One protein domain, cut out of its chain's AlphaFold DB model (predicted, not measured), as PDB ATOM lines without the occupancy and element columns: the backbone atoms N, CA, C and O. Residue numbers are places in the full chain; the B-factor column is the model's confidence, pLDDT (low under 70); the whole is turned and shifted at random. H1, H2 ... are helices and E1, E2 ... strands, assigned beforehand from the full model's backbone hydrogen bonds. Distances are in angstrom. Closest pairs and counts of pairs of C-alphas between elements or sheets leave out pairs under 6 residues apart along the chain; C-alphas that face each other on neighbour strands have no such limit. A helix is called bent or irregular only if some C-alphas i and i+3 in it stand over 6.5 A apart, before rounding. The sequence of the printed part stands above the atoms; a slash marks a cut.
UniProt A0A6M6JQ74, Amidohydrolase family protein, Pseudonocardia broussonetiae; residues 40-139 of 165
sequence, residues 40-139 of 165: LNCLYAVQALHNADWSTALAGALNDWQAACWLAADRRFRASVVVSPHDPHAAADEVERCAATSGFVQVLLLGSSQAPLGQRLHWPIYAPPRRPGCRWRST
ATOM      1  N   LEU A  40      90.352 141.378 164.723       94.12
ATOM      2  CA  LEU A  40      90.748 142.031 165.959       94.12
ATOM      3  C   LEU A  40      92.021 141.383 166.510       94.12
ATOM      4  O   LEU A  40      92.103 140.162 166.641       94.12
ATOM      5  N   ASN A  41      93.008 142.215 166.840       93.31
ATOM      6  CA  ASN A  41      94.223 141.801 167.533       93.31
ATOM      7  C   ASN A  41      94.246 142.471 168.906       93.31
ATOM      8  O   ASN A  41      94.552 143.659 169.009       93.31
ATOM      9  N   CYS A  42      93.914 141.719 169.954       90.81
ATOM     10  CA  CYS A  42      94.043 142.194 171.325       90.81
ATOM     11  C   CYS A  42      95.522 142.161 171.738       90.81
ATOM     12  O   CYS A  42      96.069 141.111 172.060       90.81
ATOM     13  N   LEU A  43      96.183 143.319 171.697       87.19
ATOM     14  CA  LEU A  43      97.611 143.468 172.008       87.19
ATOM     15  C   LEU A  43      97.877 143.691 173.507       87.19
ATOM     16  O   LEU A  43      98.831 144.376 173.872       87.19
ATOM     17  N   TYR A  44      97.030 143.152 174.387       84.12
ATOM     18  CA  TYR A  44      97.294 143.234 175.822       84.12
ATOM     19  C   TYR A  44      98.579 142.461 176.149       84.12
ATOM     20  O   TYR A  44      98.824 141.391 175.591       84.12
ATOM     21  N   ALA A  45      99.416 143.004 177.034       80.25
ATOM     22  CA  ALA A  45     100.798 142.559 177.238       80.25
ATOM     23  C   ALA A  45     100.929 141.245 178.043       80.25
ATOM     24  O   ALA A  45     101.751 141.146 178.950       80.25
ATOM     25  N   VAL A  46     100.151 140.215 177.698       85.12
ATOM     26  CA  VAL A  46     100.198 138.872 178.302       85.12
ATOM     27  C   VAL A  46     101.616 138.308 178.292       85.12
ATOM     28  O   VAL A  46     102.078 137.757 179.285       85.12
ATOM     29  N   GLN A  47     102.338 138.506 177.190       80.31
ATOM     30  CA  GLN A  47     103.700 138.003 177.021       80.31
ATOM     31  C   GLN A  47     104.737 138.714 177.908       80.31
ATOM     32  O   GLN A  47     105.824 138.182 178.112       80.31
ATOM     33  N   ALA A  48     104.416 139.898 178.443       84.81
ATOM     34  CA  ALA A  48     105.291 140.630 179.358       84.81
ATOM     35  C   ALA A  48     105.183 140.135 180.811       84.81
ATOM     36  O   ALA A  48     105.999 140.510 181.653       84.81
ATOM     37  N   LEU A  49     104.185 139.300 181.125       88.12
ATOM     38  CA  LEU A  49     104.077 138.661 182.433       88.12
ATOM     39  C   LEU A  49     105.119 137.548 182.549       88.12
ATOM     40  O   LEU A  49     105.229 136.713 181.663       88.12
ATOM     41  N   HIS A  50     105.862 137.524 183.655       86.62
ATOM     42  CA  HIS A  50     106.897 136.511 183.897       86.62
ATOM     43  C   HIS A  50     106.342 135.208 184.483       86.62
ATOM     44  O   HIS A  50     106.967 134.160 184.359       86.62
ATOM     45  N   ASN A  51     105.184 135.267 185.144       91.88
ATOM     46  CA  ASN A  51     104.526 134.088 185.690       91.88
ATOM     47  C   ASN A  51     103.687 133.418 184.588       91.88
ATOM     48  O   ASN A  51     102.755 134.031 184.059       91.88
ATOM     49  N   ALA A  52     104.033 132.170 184.255       90.56
ATOM     50  CA  ALA A  52     103.382 131.401 183.201       90.56
ATOM     51  C   ALA A  52     101.885 131.198 183.485       90.56
ATOM     52  O   ALA A  52     101.067 131.570 182.645       90.56
ATOM     53  N   ASP A  53     101.516 130.746 184.685       93.31
ATOM     54  CA  ASP A  53     100.121 130.497 185.071       93.31
ATOM     55  C   ASP A  53      99.270 131.767 184.984       93.31
ATOM     56  O   ASP A  53      98.156 131.756 184.461       93.31
ATOM     57  N   TRP A  54      99.816 132.896 185.440       94.00
ATOM     58  CA  TRP A  54      99.126 134.185 185.366       94.00
ATOM     59  C   TRP A  54      98.948 134.645 183.923       94.00
ATOM     60  O   TRP A  54      97.886 135.153 183.562       94.00
ATOM     61  N   SER A  55      99.967 134.460 183.082       93.25
ATOM     62  CA  SER A  55      99.880 134.800 181.662       93.25
ATOM     63  C   SER A  55      98.849 133.935 180.928       93.25
ATOM     64  O   SER A  55      98.072 134.455 180.129       93.25
ATOM     65  N   THR A  56      98.779 132.643 181.249       94.69
ATOM     66  CA  THR A  56      97.803 131.698 180.698       94.69
ATOM     67  C   THR A  56      96.386 132.060 181.137       94.69
ATOM     68  O   THR A  56      95.493 132.168 180.298       94.69
ATOM     69  N   ALA A  57      96.179 132.338 182.428       95.62
ATOM     70  CA  ALA A  57      94.878 132.752 182.948       95.62
ATOM     71  C   ALA A  57      94.399 134.073 182.322       95.62
ATOM     72  O   ALA A  57      93.238 134.193 181.931       95.62
ATOM     73  N   LEU A  58      95.300 135.051 182.169       95.38
ATOM     74  CA  LEU A  58      94.974 136.318 181.517       95.38
ATOM     75  C   LEU A  58      94.645 136.125 180.031       95.38
ATOM     76  O   LEU A  58      93.707 136.748 179.540       95.38
ATOM     77  N   ALA A  59      95.374 135.260 179.318       95.50
ATOM     78  CA  ALA A  59      95.071 134.928 177.927       95.50
ATOM     79  C   ALA A  59      93.645 134.372 177.780       95.50
ATOM     80  O   ALA A  59      92.877 134.878 176.958       95.50
ATOM     81  N   GLY A  60      93.269 133.410 178.630       96.12
ATOM     82  CA  GLY A  60      91.919 132.843 178.665       96.12
ATOM     83  C   GLY A  60      90.843 133.899 178.913       96.12
ATOM     84  O   GLY A  60      89.902 134.025 178.128       96.12
ATOM     85  N   ALA A  61      91.032 134.735 179.937       96.75
ATOM     86  CA  ALA A  61      90.099 135.811 180.270       96.75
ATOM     87  C   ALA A  61      89.941 136.837 179.131       96.75
ATOM     88  O   ALA A  61      88.833 137.297 178.851       96.75
ATOM     89  N   LEU A  62      91.032 137.181 178.438       96.38
ATOM     90  CA  LEU A  62      90.988 138.081 177.284       96.38
ATOM     91  C   LEU A  62      90.240 137.459 176.106       96.38
ATOM     92  O   LEU A  62      89.486 138.158 175.433       96.38
ATOM     93  N   ASN A  63      90.416 136.164 175.847       96.69
ATOM     94  CA  ASN A  63      89.668 135.474 174.797       96.69
ATOM     95  C   ASN A  63      88.175 135.382 175.128       96.69
ATOM     96  O   ASN A  63      87.347 135.607 174.242       96.69
ATOM     97  N   ASP A  64      87.818 135.152 176.391       96.81
ATOM     98  CA  ASP A  64      86.422 135.146 176.839       96.81
ATOM     99  C   ASP A  64      85.782 136.530 176.696       96.81
ATOM    100  O   ASP A  64      84.677 136.658 176.165       96.81
ATOM    101  N   TRP A  65      86.509 137.586 177.065       95.94
ATOM    102  CA  TRP A  65      86.084 138.965 176.836       95.94
ATOM    103  C   TRP A  65      85.943 139.292 175.342       95.94
ATOM    104  O   TRP A  65      84.944 139.885 174.933       95.94
ATOM    105  N   GLN A  66      86.892 138.873 174.495       96.19
ATOM    106  CA  GLN A  66      86.786 139.047 173.042       96.19
ATOM    107  C   GLN A  66      85.535 138.350 172.493       96.19
ATOM    108  O   GLN A  66      84.810 138.926 171.680       96.19
ATOM    109  N   ALA A  67      85.245 137.132 172.948       95.69
ATOM    110  CA  ALA A  67      84.057 136.405 172.528       95.69
ATOM    111  C   ALA A  67      82.765 137.113 172.968       95.69
ATOM    112  O   ALA A  67      81.887 137.356 172.137       95.69
ATOM    113  N   ALA A  68      82.675 137.486 174.246       96.12
ATOM    114  CA  ALA A  68      81.476 138.062 174.844       96.12
ATOM    115  C   ALA A  68      81.183 139.494 174.371       96.12
ATOM    116  O   ALA A  68      80.026 139.837 174.145       96.12
ATOM    117  N   CYS A  69      82.210 140.331 174.216       94.06
ATOM    118  CA  CYS A  69      82.029 141.751 173.913       94.06
ATOM    119  C   CYS A  69      82.181 142.076 172.426       94.06
ATOM    120  O   CYS A  69      81.519 142.987 171.940       94.06
ATOM    121  N   TRP A  70      83.028 141.350 171.690       95.00
ATOM    122  CA  TRP A  70      83.343 141.696 170.301       95.00
ATOM    123  C   TRP A  70      82.716 140.742 169.297       95.00
ATOM    124  O   TRP A  70      81.994 141.178 168.401       95.00
ATOM    125  N   LEU A  71      82.954 139.436 169.435       95.12
ATOM    126  CA  LEU A  71      82.427 138.454 168.482       95.12
ATOM    127  C   LEU A  71      80.897 138.346 168.554       95.12
ATOM    128  O   LEU A  71      80.254 138.126 167.528       95.12
ATOM    129  N   ALA A  72      80.313 138.543 169.739       94.56
ATOM    130  CA  ALA A  72      78.864 138.597 169.916       94.56
ATOM    131  C   ALA A  72      78.224 139.879 169.344       94.56
ATOM    132  O   ALA A  72      77.054 139.855 168.966       94.56
ATOM    133  N   ALA A  73      78.973 140.984 169.247       93.69
ATOM    134  CA  ALA A  73      78.435 142.282 168.834       93.69
ATOM    135  C   ALA A  73      78.183 142.392 167.319       93.69
ATOM    136  O   ALA A  73      77.247 143.077 166.895       93.69
ATOM    137  N   ASP A  74      79.003 141.743 166.484       93.69
ATOM    138  CA  ASP A  74      78.824 141.718 165.026       93.69
ATOM    139  C   ASP A  74      79.445 140.461 164.398       93.69
ATOM    140  O   ASP A  74      80.628 140.168 164.573       93.69
ATOM    141  N   ARG A  75      78.680 139.756 163.555       93.12
ATOM    142  CA  ARG A  75      79.158 138.564 162.830       93.12
ATOM    143  C   ARG A  75      80.233 138.862 161.786       93.12
ATOM    144  O   ARG A  75      80.772 137.910 161.217       93.12
ATOM    145  N   ARG A  76      80.539 140.123 161.487       94.00
ATOM    146  CA  ARG A  76      81.670 140.532 160.637       94.00
ATOM    147  C   ARG A  76      82.974 140.639 161.428       94.00
ATOM    148  O   ARG A  76      84.046 140.572 160.820       94.00
ATOM    149  N   PHE A  77      82.915 140.738 162.757       95.44
ATOM    150  CA  PHE A  77      84.111 140.680 163.590       95.44
ATOM    151  C   PHE A  77      84.677 139.262 163.637       95.44
ATOM    152  O   PHE A  77      83.977 138.259 163.805       95.44
ATOM    153  N   ARG A  78      85.986 139.177 163.444       95.75
ATOM    154  CA  ARG A  78      86.813 137.997 163.674       95.75
ATOM    155  C   ARG A  78      87.901 138.388 164.655       95.75
ATOM    156  O   ARG A  78      88.272 139.554 164.707       95.75
ATOM    157  N   ALA A  79      88.434 137.439 165.402       95.31
ATOM    158  CA  ALA A  79      89.468 137.722 166.389       95.31
ATOM    159  C   ALA A  79      90.654 136.773 166.248       95.31
ATOM    160  O   ALA A  79      90.543 135.655 165.730       95.31
ATOM    161  N   SER A  80      91.797 137.247 166.718       95.06
ATOM    162  CA  SER A  80      92.960 136.414 166.971       95.06
ATOM    163  C   SER A  80      92.889 135.858 168.391       95.06
ATOM    164  O   SER A  80      92.570 136.586 169.332       95.06
ATOM    165  N   VAL A  81      93.209 134.578 168.549       94.81
ATOM    166  CA  VAL A  81      93.360 133.936 169.855       94.81
ATOM    167  C   VAL A  81      94.611 134.497 170.516       94.81
ATOM    168  O   VAL A  81      95.703 134.420 169.947       94.81
ATOM    169  N   VAL A  82      94.448 135.074 171.700       94.88
ATOM    170  CA  VAL A  82      95.557 135.494 172.556       94.88
ATOM    171  C   VAL A  82      96.075 134.257 173.274       94.88
ATOM    172  O   VAL A  82      95.299 133.531 173.885       94.88
ATOM    173  N   VAL A  83      97.380 134.009 173.207       93.56
ATOM    174  CA  VAL A  83      98.023 132.895 173.914       93.56
ATOM    175  C   VAL A  83      99.294 133.365 174.602       93.56
ATOM    176  O   VAL A  83      99.927 134.334 174.172       93.56
ATOM    177  N   SER A  84      99.693 132.652 175.651       91.56
ATOM    178  CA  SER A  84     100.996 132.855 176.274       91.56
ATOM    179  C   SER A  84     102.039 131.898 175.691       91.56
ATOM    180  O   SER A  84     101.852 130.690 175.768       91.56
ATOM    181  N   PRO A  85     103.167 132.383 175.144       88.69
ATOM    182  CA  PRO A  85     104.248 131.514 174.687       88.69
ATOM    183  C   PRO A  85     105.066 130.914 175.845       88.69
ATOM    184  O   PRO A  85     105.908 130.057 175.588       88.69
ATOM    185  N   HIS A  86     104.852 131.359 177.092       89.44
ATOM    186  CA  HIS A  86     105.580 130.864 178.270       89.44
ATOM    187  C   HIS A  86     105.223 129.421 178.618       89.44
ATOM    188  O   HIS A  86     106.067 128.693 179.131       89.44
ATOM    189  N   ASP A  87     103.997 129.011 178.293       91.38
ATOM    190  CA  ASP A  87     103.545 127.626 178.362       91.38
ATOM    191  C   ASP A  87     102.941 127.217 177.006       91.38
ATOM    192  O   ASP A  87     101.756 127.442 176.741       91.38
ATOM    193  N   PRO A  88     103.751 126.624 176.110       91.88
ATOM    194  CA  PRO A  88     103.299 126.210 174.786       91.88
ATOM    195  C   PRO A  88     102.196 125.150 174.798       91.88
ATOM    196  O   PRO A  88     101.436 125.069 173.833       91.88
ATOM    197  N   HIS A  89     102.119 124.328 175.848       92.81
ATOM    198  CA  HIS A  89     101.095 123.295 175.963       92.81
ATOM    199  C   HIS A  89      99.763 123.915 176.368       92.81
ATOM    200  O   HIS A  89      98.775 123.719 175.661       92.81
ATOM    201  N   ALA A  90      99.754 124.758 177.404       93.88
ATOM    202  CA  ALA A  90      98.552 125.497 177.783       93.88
ATOM    203  C   ALA A  90      98.071 126.432 176.660       93.88
ATOM    204  O   ALA A  90      96.872 126.584 176.438       93.88
ATOM    205  N   ALA A  91      98.993 127.021 175.892       93.31
ATOM    206  CA  ALA A  91      98.649 127.778 174.694       93.31
ATOM    207  C   ALA A  91      97.958 126.922 173.625       93.31
ATOM    208  O   ALA A  91      97.000 127.385 173.011       93.31
ATOM    209  N   ALA A  92      98.422 125.691 173.388       93.31
ATOM    210  CA  ALA A  92      97.781 124.780 172.442       93.31
ATOM    211  C   ALA A  92      96.368 124.382 172.904       93.31
ATOM    212  O   ALA A  92      95.435 124.395 172.099       93.31
ATOM    213  N   ASP A  93      96.194 124.108 174.199       93.62
ATOM    214  CA  ASP A  93      94.886 123.807 174.789       93.62
ATOM    215  C   ASP A  93      93.926 125.000 174.666       93.62
ATOM    216  O   ASP A  93      92.751 124.838 174.331       93.62
ATOM    217  N   GLU A  94      94.433 126.219 174.848       94.69
ATOM    218  CA  GLU A  94      93.649 127.441 174.679       94.69
ATOM    219  C   GLU A  94      93.236 127.678 173.219       94.69
ATOM    220  O   GLU A  94      92.106 128.099 172.943       94.69
ATOM    221  N   VAL A  95      94.112 127.359 172.261       93.25
ATOM    222  CA  VAL A  95      93.773 127.372 170.830       93.25
ATOM    223  C   VAL A  95      92.672 126.361 170.527       93.25
ATOM    224  O   VAL A  95      91.726 126.705 169.817       93.25
ATOM    225  N   GLU A  96      92.753 125.147 171.073       91.75
ATOM    226  CA  GLU A  96      91.711 124.125 170.917       91.75
ATOM    227  C   GLU A  96      90.372 124.607 171.489       91.75
ATOM    228  O   GLU A  96      89.336 124.516 170.820       91.75
ATOM    229  N   ARG A  97      90.389 125.191 172.693       93.25
ATOM    230  CA  ARG A  97      89.201 125.765 173.335       93.25
ATOM    231  C   ARG A  97      88.576 126.854 172.467       93.25
ATOM    232  O   ARG A  97      87.378 126.813 172.186       93.25
ATOM    233  N   CYS A  98      89.380 127.800 171.989       92.88
ATOM    234  CA  CYS A  98      88.904 128.913 171.168       92.88
ATOM    235  C   CYS A  98      88.455 128.476 169.770       92.88
ATOM    236  O   CYS A  98      87.564 129.101 169.194       92.88
ATOM    237  N   ALA A  99      89.003 127.384 169.230       89.38
ATOM    238  CA  ALA A  99      88.577 126.817 167.952       89.38
ATOM    239  C   ALA A  99      87.127 126.299 167.979       89.38
ATOM    240  O   ALA A  99      86.515 126.154 166.918       89.38
ATOM    241  N   ALA A 100      86.556 126.045 169.164       87.88
ATOM    242  CA  ALA A 100      85.139 125.718 169.326       87.88
ATOM    243  C   ALA A 100      84.210 126.936 169.154       87.88
ATOM    244  O   ALA A 100      83.029 126.761 168.848       87.88
ATOM    245  N   THR A 101      84.729 128.153 169.323       87.56
ATOM    246  CA  THR A 101      83.961 129.398 169.244       87.56
ATOM    247  C   THR A 101      84.023 129.973 167.832       87.56
ATOM    248  O   THR A 101      85.090 130.288 167.301       87.56
ATOM    249  N   SER A 102      82.861 130.162 167.203       83.19
ATOM    250  CA  SER A 102      82.799 130.758 165.869       83.19
ATOM    251  C   SER A 102      83.257 132.218 165.908       83.19
ATOM    252  O   SER A 102      82.592 133.057 166.508       83.19
ATOM    253  N   GLY A 103      84.363 132.536 165.234       90.00
ATOM    254  CA  GLY A 103      84.844 133.914 165.084       90.00
ATOM    255  C   GLY A 103      86.346 134.076 165.289       90.00
ATOM    256  O   GLY A 103      86.927 135.005 164.723       90.00
ATOM    257  N   PHE A 104      86.996 133.152 165.995       93.69
ATOM    258  CA  PHE A 104      88.456 133.094 166.036       93.69
ATOM    259  C   PHE A 104      89.015 132.511 164.735       93.69
ATOM    260  O   PHE A 104      88.516 131.503 164.233       93.69
ATOM    261  N   VAL A 105      90.022 133.170 164.151       92.81
ATOM    262  CA  VAL A 105      90.546 132.818 162.809       92.81
ATOM    263  C   VAL A 105      92.054 132.618 162.742       92.81
ATOM    264  O   VAL A 105      92.542 132.042 161.770       92.81
ATOM    265  N   GLN A 106      92.796 133.098 163.738       91.56
ATOM    266  CA  GLN A 106      94.250 132.965 163.810       91.56
ATOM    267  C   GLN A 106      94.729 133.007 165.262       91.56
ATOM    268  O   GLN A 106      93.981 133.422 166.141       91.56
ATOM    269  N   VAL A 107      95.982 132.623 165.498       91.62
ATOM    270  CA  VAL A 107      96.674 132.785 166.787       91.62
ATOM    271  C   VAL A 107      97.546 134.036 166.732       91.62
ATOM    272  O   VAL A 107      98.216 134.270 165.723       91.62
ATOM    273  N   LEU A 108      97.539 134.836 167.797       90.75
ATOM    274  CA  LEU A 108      98.376 136.024 167.940       90.75
ATOM    275  C   LEU A 108      99.625 135.700 168.766       90.75
ATOM    276  O   LEU A 108      99.538 135.400 169.953       90.75
ATOM    277  N   LEU A 109     100.792 135.833 168.140       88.06
ATOM    278  CA  LEU A 109     102.098 135.775 168.794       88.06
ATOM    279  C   LEU A 109     102.841 137.075 168.490       88.06
ATOM    280  O   LEU A 109     103.024 137.410 167.316       88.06
ATOM    281  N   LEU A 110     103.272 137.813 169.517       83.12
ATOM    282  CA  LEU A 110     104.149 138.965 169.284       83.12
ATOM    283  C   LEU A 110     105.570 138.470 168.998       83.12
ATOM    284  O   LEU A 110     106.007 137.446 169.521       83.12
ATOM    285  N   GLY A 111     106.289 139.209 168.151       75.25
ATOM    286  CA  GLY A 111     107.629 138.830 167.692       75.25
ATOM    287  C   GLY A 111     108.720 138.891 168.770       75.25
ATOM    288  O   GLY A 111     109.833 138.437 168.524       75.25
ATOM    289  N   SER A 112     108.418 139.441 169.949       71.25
ATOM    290  CA  SER A 112     109.312 139.488 171.107       71.25
ATOM    291  C   SER A 112     108.920 138.411 172.123       71.25
ATOM    292  O   SER A 112     108.077 138.641 172.989       71.25
ATOM    293  N   SER A 113     109.532 137.236 172.022       73.56
ATOM    294  CA  SER A 113     109.369 136.125 172.967       73.56
ATOM    295  C   SER A 113     110.706 135.754 173.613       73.56
ATOM    296  O   SER A 113     111.765 136.033 173.054       73.56
ATOM    297  N   GLN A 114     110.663 135.107 174.785       76.44
ATOM    298  CA  GLN A 114     111.859 134.680 175.537       76.44
ATOM    299  C   GLN A 114     112.786 133.774 174.709       76.44
ATOM    300  O   GLN A 114     114.006 133.845 174.819       76.44
ATOM    301  N   ALA A 115     112.202 132.948 173.839       84.38
ATOM    302  CA  ALA A 115     112.915 132.144 172.857       84.38
ATOM    303  C   ALA A 115     112.414 132.469 171.440       84.38
ATOM    304  O   ALA A 115     111.251 132.847 171.288       84.38
ATOM    305  N   PRO A 116     113.222 132.276 170.381       87.31
ATOM    306  CA  PRO A 116     112.759 132.452 169.007       87.31
ATOM    307  C   PRO A 116     111.520 131.596 168.700       87.31
ATOM    308  O   PRO A 116     111.491 130.400 168.997       87.31
ATOM    309  N   LEU A 117     110.517 132.180 168.038       87.00
ATOM    310  CA  LEU A 117     109.238 131.516 167.733       87.00
ATOM    311  C   LEU A 117     109.356 130.261 166.843       87.00
ATOM    312  O   LEU A 117     108.407 129.485 166.763       87.00
ATOM    313  N   GLY A 118     110.509 130.036 166.202       87.75
ATOM    314  CA  GLY A 118     110.808 128.822 165.429       87.75
ATOM    315  C   GLY A 118     111.332 127.639 166.255       87.75
ATOM    316  O   GLY A 118     111.457 126.537 165.720       87.75
ATOM    317  N   GLN A 119     111.650 127.843 167.538       89.62
ATOM    318  CA  GLN A 119     112.137 126.779 168.416       89.62
ATOM    319  C   GLN A 119     111.109 125.657 168.574       89.62
ATOM    320  O   GLN A 119     109.902 125.903 168.629       89.62
ATOM    321  N   ARG A 120     111.607 124.420 168.716       90.00
ATOM    322  CA  ARG A 120     110.769 123.212 168.850       90.00
ATOM    323  C   ARG A 120     109.782 123.293 170.008       90.00
ATOM    324  O   ARG A 120     108.703 122.723 169.916       90.00
ATOM    325  N   LEU A 121     110.134 124.032 171.060       91.12
ATOM    326  CA  LEU A 121     109.270 124.228 172.218       91.12
ATOM    327  C   LEU A 121     107.925 124.880 171.850       91.12
ATOM    328  O   LEU A 121     106.923 124.555 172.466       91.12
ATOM    329  N   HIS A 122     107.867 125.734 170.817       90.81
ATOM    330  CA  HIS A 122     106.638 126.418 170.390       90.81
ATOM    331  C   HIS A 122     105.801 125.615 169.386       90.81
ATOM    332  O   HIS A 122     104.699 126.030 169.034       90.81
ATOM    333  N   TRP A 123     106.297 124.472 168.903       91.38
ATOM    334  CA  TRP A 123     105.581 123.648 167.925       91.38
ATOM    335  C   TRP A 123     104.169 123.225 168.350       91.38
ATOM    336  O   TRP A 123     103.310 123.208 167.467       91.38
ATOM    337  N   PRO A 124     103.880 122.950 169.640       92.19
ATOM    338  CA  PRO A 124     102.518 122.669 170.083       92.19
ATOM    339  C   PRO A 124     101.512 123.769 169.712       92.19
ATOM    340  O   PRO A 124     100.403 123.452 169.303       92.19
ATOM    341  N   ILE A 125     101.911 125.047 169.739       89.19
ATOM    342  CA  ILE A 125     101.042 126.196 169.408       89.19
ATOM    343  C   ILE A 125     100.644 126.193 167.924       89.19
ATOM    344  O   ILE A 125      99.577 126.672 167.545       89.19
ATOM    345  N   TYR A 126     101.515 125.664 167.062       87.50
ATOM    346  CA  TYR A 126     101.270 125.560 165.625       87.50
ATOM    347  C   TYR A 126     100.618 124.238 165.224       87.50
ATOM    348  O   TYR A 126     100.399 124.009 164.032       87.50
ATOM    349  N   ALA A 127     100.358 123.343 166.176       84.00
ATOM    350  CA  ALA A 127      99.637 122.130 165.866       84.00
ATOM    351  C   ALA A 127      98.203 122.502 165.446       84.00
ATOM    352  O   ALA A 127      97.585 123.379 166.053       84.00
ATOM    353  N   PRO A 128      97.659 121.872 164.391       76.88
ATOM    354  CA  PRO A 128      96.252 122.040 164.075       76.88
ATOM    355  C   PRO A 128      95.397 121.612 165.277       76.88
ATOM    356  O   PRO A 128      95.749 120.627 165.938       76.88
ATOM    357  N   PRO A 129      94.251 122.276 165.510       75.12
ATOM    358  CA  PRO A 129      93.277 121.795 166.473       75.12
ATOM    359  C   PRO A 129      92.891 120.350 166.154       75.12
ATOM    360  O   PRO A 129      92.737 119.973 164.986       75.12
ATOM    361  N   ARG A 130      92.721 119.533 167.187       76.06
ATOM    362  CA  ARG A 130      92.326 118.126 167.067       76.06
ATOM    363  C   ARG A 130      90.891 117.979 166.567       76.06
ATOM    364  O   ARG A 130      90.541 116.932 166.022       76.06
ATOM    365  N   ARG A 131      90.058 119.010 166.719       65.88
ATOM    366  CA  ARG A 131      88.662 118.993 166.276       65.88
ATOM    367  C   ARG A 131      88.513 119.038 164.739       65.88
ATOM    368  O   ARG A 131      88.985 119.978 164.093       65.88
ATOM    369  N   PRO A 132      87.790 118.080 164.124       52.53
ATOM    370  CA  PRO A 132      87.571 118.062 162.679       52.53
ATOM    371  C   PRO A 132      86.677 119.228 162.221       52.53
ATOM    372  O   PRO A 132      85.617 119.475 162.792       52.53
ATOM    373  N   GLY A 133      87.096 119.935 161.162       54.09
ATOM    374  CA  GLY A 133      86.328 121.013 160.513       54.09
ATOM    375  C   GLY A 133      86.827 122.443 160.768       54.09
ATOM    376  O   GLY A 133      86.414 123.362 160.056       54.09
ATOM    377  N   CYS A 134      87.755 122.653 161.704       50.81
ATOM    378  CA  CYS A 134      88.327 123.975 161.971       50.81
ATOM    379  C   CYS A 134      89.384 124.341 160.908       50.81
ATOM    380  O   CYS A 134      90.488 123.799 160.881       50.81
ATOM    381  N   ARG A 135      89.057 125.275 160.000       47.34
ATOM    382  CA  ARG A 135      90.025 125.839 159.039       47.34
ATOM    383  C   ARG A 135      90.944 126.817 159.779       47.34
ATOM    384  O   ARG A 135      90.590 127.977 159.957       47.34
ATOM    385  N   TRP A 136      92.114 126.334 160.187       50.28
ATOM    386  CA  TRP A 136      93.086 127.075 160.993       50.28
ATOM    387  C   TRP A 136      94.229 127.674 160.141       50.28
ATOM    388  O   TRP A 136      94.590 127.129 159.093       50.28
ATOM    389  N   ARG A 137      94.798 128.806 160.579       47.09
ATOM    390  CA  ARG A 137      96.032 129.398 160.034       47.09
ATOM    391  C   ARG A 137      96.861 129.997 161.175       47.09
ATOM    392  O   ARG A 137      96.384 130.896 161.862       47.09
ATOM    393  N   SER A 138      98.109 129.558 161.330       49.19
ATOM    394  CA  SER A 138      99.118 130.289 162.101       49.19
ATOM    395  C   SER A 138      99.616 131.471 161.278       49.19
ATOM    396  O   SER A 138      99.994 131.315 160.112       49.19
ATOM    397  N   THR A 139      99.636 132.657 161.880       43.25
ATOM    398  CA  THR A 139     100.338 133.817 161.327       43.25
ATOM    399  C   THR A 139     101.517 134.108 162.253       43.25
ATOM    400  O   THR A 139     101.302 134.623 163.348       43.25
TER     401      THR A 139
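This is residues 40 to 139 of the 165 residues of the protein "Amidohydrolase family protein" of Pseudonocardia broussonetiae (UniProt A0A6M6JQ74). Two parallel strands, E1 and E2, form a small sheet beside helices H1 and H2, with E1 running back along the long helix H1. The three helices run the same way, with H2 between H1 and H3, and the last stretch, residues 127 to 139, folds back from H3 on the side away from H1. The printed part has 100 residues, with three named helices and two named strands in the order H1, E1, H2, E2, H3; the sheet has the order E1, E2, and the class is mixed, helices and strands. The whole is compact, with a radius of gyration of the C-alphas of 12.7 A, and its C-alphas span 36 by 27 by 20 A.

After residues 40 to 51, which hold no named element, comes H1, residues 52 to 71. A tight link leads to E1, residues 77 to 82; the closest C-alphas of H1 and E1 are those of Ala 59 and Val 82, 5.4 A apart. A second tight link leads to H2, residues 88 to 99. H1 touches H2 with residues 56 to 63 alone, the closest C-alphas being those of Thr 56 and Ala 90, 6.9 A apart. H1 and H2 run the same way at a shallow tilt of 15 degrees. A third tight link leads to E2, residues 104 to 108. E1 and E2 are parallel neighbours at 38 degrees, with N 81 and O 106 at 2.8 A and N 105 and O 79 at 3.0 A, both within hydrogen-bond range. E1, H2 and E2 make a strand-helix-strand unit, two parallel neighbour strands with a helix between them along the chain; its crossover is right-handed. H1 and E2 are only just apart, 8.4 A at the closest. H3, residues 120 to 126, touches H2, with the C-alphas of Ala 92 and Ile 125 closest at 4.7 A. H2 and H3 run the same way at a shallow tilt of 7 degrees. H1 and H3 are apart. Every O i to N i+4 pair is within hydrogen-bond range in H2, but 15 of 16 are in H1 and 0 of 3 in H3, where 3 of 4 O i to N i+3 pairs are.

H1 begins at C-alpha 52 (103.382, 131.401, 183.201) and is 26.6 A long; it is neither bent nor irregular, but only just: C-alphas 68 and 71 are 6.4 A apart. E1 is 15.4 A long, H2 16.2 A and E2 10.5 A. H3, 10.3 A long, ends at C-alpha 126 (101.270, 125.560, 165.625) and is irregular, with C-alphas 121 and 124 7.3 A apart.

The two C-alphas farthest apart are those of Ala 73 and Arg 120, at 37.5 A. The printed part has no cut, and the link from E2 to H3, 11 residues, is long. The mean pLDDT of the printed part is 86.8, and residues 131 to 139 are under 70.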